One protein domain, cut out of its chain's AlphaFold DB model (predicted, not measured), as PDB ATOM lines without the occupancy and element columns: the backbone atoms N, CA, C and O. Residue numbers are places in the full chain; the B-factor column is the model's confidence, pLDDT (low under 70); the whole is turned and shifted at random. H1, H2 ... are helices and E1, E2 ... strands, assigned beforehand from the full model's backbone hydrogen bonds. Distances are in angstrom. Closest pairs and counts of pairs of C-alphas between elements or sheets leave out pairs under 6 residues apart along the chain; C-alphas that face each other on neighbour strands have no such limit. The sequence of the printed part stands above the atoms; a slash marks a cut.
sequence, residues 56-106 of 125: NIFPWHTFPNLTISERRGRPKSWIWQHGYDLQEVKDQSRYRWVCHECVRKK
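AT A GLANCE: This is residues 56 to 106 of the 125 residues of an uncharacterized protein of Fusarium poae (UniProt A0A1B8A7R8). A small sheet of three short strands has E2 in its middle, between E1 and E3, and two short helices, H1 and H2, sit apart from each other at the end of the hairpin E2 and E3 where E2 begins and E3 ends, while residues 69 to 77 make a loop from E1 to H1. The printed part has 51 residues, under half of them in named elements, running E1, H1, E2, E3, H2. The sheet, ordered E1, E2, E3, is antiparallel; the class is mixed, helices and strands. The whole is compact, radius of gyration of the C-alphas 11.1 A, spanning 29 by 27 by 15 A.

IN THESE COORDINATES: E1, residues 66 to 68, begins at C-alpha 66 (11.601, -2.382, -27.588). H1 is residues 78 to 81. E2, residues 83 to 88, is 16.0 A long; E3, residues 95 to 99, 13.7 A. H2, residues 100 to 105, ends at C-alpha 105 (20.313, 0.147, -45.661).

HOW THE PARTS SIT: N 67 and O 87 of E1 and E2 are 2.8 A apart; N 84 and O 98 of E2 and E3, 2.7 A. H1 only grazes the sheet, with its residues 79 to 81, and H2 only grazes it, with its residues 100 to 103. Every O i to N i+4 pair in H2 is within hydrogen-bond range; H1 is too short for one.

THE WHOLE: The C-alphas farthest apart, of Arg 72 and Lys 106, are 30.1 A apart. The printed part has no cut and no long link. Residues 72 to 75 and 106 are under pLDDT 70.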
ATOM      1  N   ASN A  56      18.125   8.687 -33.669       83.06
ATOM      2  CA  ASN A  56      17.158   9.399 -34.509       83.06
ATOM      3  C   ASN A  56      16.842   8.646 -35.814       83.06
ATOM      4  O   ASN A  56      15.762   8.799 -36.379       83.06
ATOM      5  N   ILE A  57      17.783   7.828 -36.297       85.00
ATOM      6  CA  ILE A  57      17.652   7.064 -37.547       85.00
ATOM      7  C   ILE A  57      16.965   5.710 -37.291       85.00
ATOM      8  O   ILE A  57      16.480   5.061 -38.221       85.00
ATOM      9  N   PHE A  58      16.903   5.268 -36.032       86.69
ATOM     10  CA  PHE A  58      16.356   3.965 -35.683       86.69
ATOM     11  C   PHE A  58      14.832   3.896 -35.928       86.69
ATOM     12  O   PHE A  58      14.085   4.755 -35.453       86.69
ATOM     13  N   PRO A  59      14.323   2.874 -36.643       88.12
ATOM     14  CA  PRO A  59      12.913   2.759 -37.000       88.12
ATOM     15  C   PRO A  59      12.087   2.215 -35.827       88.12
ATOM     16  O   PRO A  59      11.641   1.068 -35.839       88.12
ATOM     17  N   TRP A  60      11.846   3.049 -34.812       87.88
ATOM     18  CA  TRP A  60      11.066   2.682 -33.621       87.88
ATOM     19  C   TRP A  60       9.667   2.136 -33.944       87.88
ATOM     20  O   TRP A  60       9.171   1.260 -33.243       87.88
ATOM     21  N   HIS A  61       9.058   2.580 -35.049       86.00
ATOM     22  CA  HIS A  61       7.754   2.092 -35.516       86.00
ATOM     23  C   HIS A  61       7.737   0.587 -35.839       86.00
ATOM     24  O   HIS A  61       6.699  -0.052 -35.693       86.00
ATOM     25  N   THR A  62       8.871   0.002 -36.241       85.12
ATOM     26  CA  THR A  62       8.995  -1.440 -36.518       85.12
ATOM     27  C   THR A  62       9.168  -2.255 -35.233       85.12
ATOM     28  O   THR A  62       8.923  -3.460 -35.217       85.12
ATOM     29  N   PHE A  63       9.570  -1.603 -34.138       85.44
ATOM     30  CA  PHE A  63       9.921  -2.237 -32.871       85.44
ATOM     31  C   PHE A  63       9.190  -1.592 -31.676       85.44
ATOM     32  O   PHE A  63       9.841  -1.111 -30.749       85.44
ATOM     33  N   PRO A  64       7.844  -1.591 -31.646       84.69
ATOM     34  CA  PRO A  64       7.074  -0.853 -30.640       84.69
ATOM     35  C   PRO A  64       7.209  -1.409 -29.213       84.69
ATOM     36  O   PRO A  64       6.882  -0.726 -28.249       84.69
ATOM     37  N   ASN A  65       7.662  -2.655 -29.058       89.81
ATOM     38  CA  ASN A  65       7.862  -3.310 -27.764       89.81
ATOM     39  C   ASN A  65       9.309  -3.233 -27.253       89.81
ATOM     40  O   ASN A  65       9.618  -3.879 -26.249       89.81
ATOM     41  N   LEU A  66      10.191  -2.503 -27.942       89.44
ATOM     42  CA  LEU A  66      11.601  -2.382 -27.588       89.44
ATOM     43  C   LEU A  66      11.948  -0.945 -27.191       89.44
ATOM     44  O   LEU A  66      11.507   0.011 -27.822       89.44
ATOM     45  N   THR A  67      12.793  -0.808 -26.178       90.75
ATOM     46  CA  THR A  67      13.389   0.450 -25.717       90.75
ATOM     47  C   THR A  67      14.911   0.360 -25.733       90.75
ATOM     48  O   THR A  67      15.494  -0.698 -25.986       90.75
ATOM     49  N   ILE A  68      15.578   1.489 -25.492       88.56
ATOM     50  CA  ILE A  68      17.032   1.532 -25.322       88.56
ATOM     51  C   ILE A  68      17.409   0.680 -24.106       88.56
ATOM     52  O   ILE A  68      16.835   0.837 -23.035       88.56
ATOM     53  N   SER A  69      18.379  -0.218 -24.281       86.62
ATOM     54  CA  SER A  69      18.838  -1.114 -23.219       86.62
ATOM     55  C   SER A  69      19.418  -0.363 -22.018       86.62
ATOM     56  O   SER A  69      20.361   0.422 -22.162       86.62
ATOM     57  N   GLU A  70      18.898  -0.666 -20.827       84.31
ATOM     58  CA  GLU A  70      19.364  -0.137 -19.538       84.31
ATOM     59  C   GLU A  70      20.461  -0.997 -18.893       84.31
ATOM     60  O   GLU A  70      20.780  -0.833 -17.711       84.31
ATOM     61  N   ARG A  71      21.036  -1.956 -19.635       77.25
ATOM     62  CA  ARG A  71      21.966  -2.943 -19.078       77.25
ATOM     63  C   ARG A  71      23.095  -2.244 -18.303       77.25
ATOM     64  O   ARG A  71      23.917  -1.521 -18.871       77.25
ATOM     65  N   ARG A  72      23.145  -2.462 -16.982       61.72
ATOM     66  CA  ARG A  72      24.195  -1.916 -16.110       61.72
ATOM     67  C   ARG A  72      25.504  -2.655 -16.368       61.72
ATOM     68  O   ARG A  72      25.782  -3.690 -15.774       61.72
ATOM     69  N   GLY A  73      26.299  -2.124 -17.288       64.56
ATOM     70  CA  GLY A  73      27.612  -2.651 -17.643       64.56
ATOM     71  C   GLY A  73      27.839  -2.575 -19.144       64.56
ATOM     72  O   GLY A  73      26.972  -2.944 -19.929       64.56
ATOM     73  N   ARG A  74      29.012  -2.082 -19.552       64.88
ATOM     74  CA  ARG A  74      29.346  -1.957 -20.973       64.88
ATOM     75  C   ARG A  74      29.596  -3.344 -21.562       64.88
ATOM     76  O   ARG A  74      30.498  -4.038 -21.079       64.88
ATOM     77  N   PRO A  75      28.863  -3.753 -22.605       68.06
ATOM     78  CA  PRO A  75      29.232  -4.936 -23.360       68.06
ATOM     79  C   PRO A  75      30.659  -4.766 -23.915       68.06
ATOM     80  O   PRO A  75      30.960  -3.763 -24.555       68.06
ATOM     81  N   LYS A  76      31.563  -5.714 -23.630       73.62
ATOM     82  CA  LYS A  76      33.009  -5.562 -23.909       73.62
ATOM     83  C   LYS A  76      33.446  -5.980 -25.319       73.62
ATOM     84  O   LYS A  76      34.610  -5.817 -25.660       73.62
ATOM     85  N   SER A  77      32.553  -6.556 -26.122       83.44
ATOM     86  CA  SER A  77      32.896  -7.015 -27.475       83.44
ATOM     87  C   SER A  77      32.760  -5.889 -28.506       83.44
ATOM     88  O   SER A  77      31.859  -5.056 -28.404       83.44
ATOM     89  N   TRP A  78      33.624  -5.896 -29.522       85.81
ATOM     90  CA  TRP A  78      33.639  -4.910 -30.611       85.81
ATOM     91  C   TRP A  78      32.287  -4.810 -31.339       85.81
ATOM     92  O   TRP A  78      31.887  -3.725 -31.747       85.81
ATOM     93  N   ILE A  79      31.535  -5.914 -31.422       85.56
ATOM     94  CA  ILE A  79      30.233  -5.980 -32.104       85.56
ATOM     95  C   ILE A  79      29.217  -4.956 -31.565       85.56
ATOM     96  O   ILE A  79      28.377  -4.452 -32.307       85.56
ATOM     97  N   TRP A  80      29.323  -4.588 -30.286       85.19
ATOM     98  CA  TRP A  80      28.407  -3.655 -29.627       85.19
ATOM     99  C   TRP A  80      28.617  -2.193 -30.028       85.19
ATOM    100  O   TRP A  80      27.764  -1.361 -29.742       85.19
ATOM    101  N   GLN A  81      29.717  -1.882 -30.716       83.81
ATOM    102  CA  GLN A  81      29.955  -0.567 -31.317       83.81
ATOM    103  C   GLN A  81      29.226  -0.409 -32.662       83.81
ATOM    104  O   GLN A  81      29.048   0.706 -33.141       83.81
ATOM    105  N   HIS A  82      28.783  -1.518 -33.262       86.06
ATOM    106  CA  HIS A  82      28.178  -1.556 -34.595       86.06
ATOM    107  C   HIS A  82      26.669  -1.818 -34.572       86.06
ATOM    108  O   HIS A  82      26.087  -2.155 -35.606       86.06
ATOM    109  N   GLY A  83      26.018  -1.712 -33.414       89.00
ATOM    110  CA  GLY A  83      24.589  -1.969 -33.315       89.00
ATOM    111  C   GLY A  83      23.905  -1.345 -32.108       89.00
ATOM    112  O   GLY A  83      24.518  -0.993 -31.100       89.00
ATOM    113  N   TYR A  84      22.588  -1.273 -32.221       87.50
ATOM    114  CA  TYR A  84      21.663  -0.833 -31.199       87.50
ATOM    115  C   TYR A  84      21.396  -1.984 -30.231       87.50
ATOM    116  O   TYR A  84      20.870  -3.028 -30.620       87.50
ATOM    117  N   ASP A  85      21.760  -1.791 -28.966       88.44
ATOM    118  CA  ASP A  85      21.326  -2.655 -27.864       88.44
ATOM    119  C   ASP A  85      19.944  -2.208 -27.374       88.44
ATOM    120  O   ASP A  85      19.770  -1.065 -26.937       88.44
ATOM    121  N   LEU A  86      18.982  -3.117 -27.466       89.25
ATOM    122  CA  LEU A  86      17.565  -2.911 -27.200       89.25
ATOM    123  C   LEU A  86      17.113  -3.833 -26.069       89.25
ATOM    124  O   LEU A  86      17.606  -4.952 -25.924       89.25
ATOM    125  N   GLN A  87      16.126  -3.389 -25.307       90.75
ATOM    126  CA  GLN A  87      15.518  -4.140 -24.217       90.75
ATOM    127  C   GLN A  87      14.009  -4.199 -24.414       90.75
ATOM    128  O   GLN A  87      13.404  -3.262 -24.927       90.75
ATOM    129  N   GLU A  88      13.398  -5.327 -24.073       89.56
ATOM    130  CA  GLU A  88      11.954  -5.489 -24.192       89.56
ATOM    131  C   GLU A  88      11.236  -4.789 -23.033       89.56
ATOM    132  O   GLU A  88      11.595  -4.955 -21.869       89.56
ATOM    133  N   VAL A  89      10.197  -4.012 -23.352       88.25
ATOM    134  CA  VAL A  89       9.457  -3.216 -22.356       88.25
ATOM    135  C   VAL A  89       8.691  -4.108 -21.378       88.25
ATOM    136  O   VAL A  89       8.619  -3.807 -20.191       88.25
ATOM    137  N   LYS A  90       8.116  -5.212 -21.877       87.56
ATOM    138  CA  LYS A  90       7.360  -6.171 -21.056       87.56
ATOM    139  C   LYS A  90       8.277  -7.023 -20.181       87.56
ATOM    140  O   LYS A  90       7.970  -7.249 -19.018       87.56
ATOM    141  N   ASP A  91       9.407  -7.443 -20.746       85.44
ATOM    142  CA  ASP A  91      10.361  -8.345 -20.114       85.44
ATOM    143  C   ASP A  91      11.746  -7.694 -20.081       85.44
ATOM    144  O   ASP A  91      12.570  -7.894 -20.975       85.44
ATOM    145  N   GLN A  92      12.054  -6.964 -19.011       83.25
ATOM    146  CA  GLN A  92      13.344  -6.275 -18.852       83.25
ATOM    147  C   GLN A  92      14.559  -7.229 -18.815       83.25
ATOM    148  O   GLN A  92      15.707  -6.793 -18.893       83.25
ATOM    149  N   SER A  93      14.347  -8.541 -18.709       83.88
ATOM    150  CA  SER A  93      15.404  -9.551 -18.827       83.88
ATOM    151  C   SER A  93      15.757  -9.896 -20.280       83.88
ATOM    152  O   SER A  93      16.789 -10.526 -20.527       83.88
ATOM    153  N   ARG A  94      14.922  -9.500 -21.248       86.12
ATOM    154  CA  ARG A  94      15.081  -9.837 -22.662       86.12
ATOM    155  C   ARG A  94      15.719  -8.683 -23.415       86.12
ATOM    156  O   ARG A  94      15.207  -7.567 -23.453       86.12
ATOM    157  N   TYR A  95      16.830  -8.999 -24.070       86.38
ATOM    158  CA  TYR A  95      17.610  -8.044 -24.842       86.38
ATOM    159  C   TYR A  95      17.708  -8.472 -26.298       86.38
ATOM    160  O   TYR A  95      17.723  -9.664 -26.616       86.38
ATOM    161  N   ARG A  96      17.817  -7.488 -27.184       88.38
ATOM    162  CA  ARG A  96      18.021  -7.682 -28.617       88.38
ATOM    163  C   ARG A  96      19.124  -6.757 -29.105       88.38
ATOM    164  O   ARG A  96      19.308  -5.672 -28.576       88.38
ATOM    165  N   TRP A  97      19.830  -7.187 -30.140       88.94
ATOM    166  CA  TRP A  97      20.848  -6.379 -30.798       88.94
ATOM    167  C   TRP A  97      20.503  -6.224 -32.273       88.94
ATOM    168  O   TRP A  97      20.144  -7.203 -32.931       88.94
ATOM    169  N   VAL A  98      20.599  -5.001 -32.787       87.69
ATOM    170  CA  VAL A  98      20.309  -4.681 -34.188       87.69
ATOM    171  C   VAL A  98      21.490  -3.933 -34.792       87.69
ATOM    172  O   VAL A  98      21.873  -2.882 -34.302       87.69
ATOM    173  N   CYS A  99      22.050  -4.439 -35.888       88.06
ATOM    174  CA  CYS A  99      23.169  -3.800 -36.585       88.06
ATOM    175  C   CYS A  99      22.800  -2.406 -37.138       88.06
ATOM    176  O   CYS A  99      21.753  -2.248 -37.773       88.06
ATOM    177  N   HIS A 100      23.693  -1.423 -36.972       87.56
ATOM    178  CA  HIS A 100      23.538  -0.063 -37.507       87.56
ATOM    179  C   HIS A 100      23.348  -0.066 -39.028       87.56
ATOM    180  O   HIS A 100      22.448   0.585 -39.555       87.56
ATOM    181  N   GLU A 101      24.158  -0.850 -39.738       85.62
ATOM    182  CA  GLU A 101      24.152  -0.875 -41.201       85.62
ATOM    183  C   GLU A 101      22.887  -1.538 -41.762       85.62
ATOM    184  O   GLU A 101      22.372  -1.112 -42.795       85.62
ATOM    185  N   CYS A 102      22.340  -2.535 -41.056       83.81
ATOM    186  CA  CYS A 102      21.066  -3.158 -41.424       83.81
ATOM    187  C   CYS A 102      19.904  -2.165 -41.318       83.81
ATOM    188  O   CYS A 102      19.029  -2.151 -42.179       83.81
ATOM    189  N   VAL A 103      19.918  -1.307 -40.296       84.81
ATOM    190  CA  VAL A 103      18.933  -0.227 -40.143       84.81
ATOM    191  C   VAL A 103      19.109   0.831 -41.233       84.81
ATOM    192  O   VAL A 103      18.132   1.243 -41.857       84.81
ATOM    193  N   ARG A 104      20.353   1.237 -41.507       83.75
ATOM    194  CA  ARG A 104      20.672   2.288 -42.483       83.75
ATOM    195  C   ARG A 104      20.326   1.893 -43.919       83.75
ATOM    196  O   ARG A 104      19.844   2.729 -44.677       83.75
ATOM    197  N   LYS A 105      20.558   0.632 -44.296       79.88
ATOM    198  CA  LYS A 105      20.313   0.147 -45.661       79.88
ATOM    199  C   LYS A 105      18.833  -0.003 -46.004       79.88
ATOM    200  O   LYS A 105      18.534  -0.014 -47.191       79.88
ATOM    201  N   LYS A 106      17.932  -0.087 -45.011       69.94
ATOM    202  CA  LYS A 106      16.475  -0.343 -45.133       69.94
ATOM    203  C   LYS A 106      16.081  -1.635 -45.875       69.94
ATOM    204  O   LYS A 106      15.033  -2.186 -45.565       69.94
TER     205      LYS A 106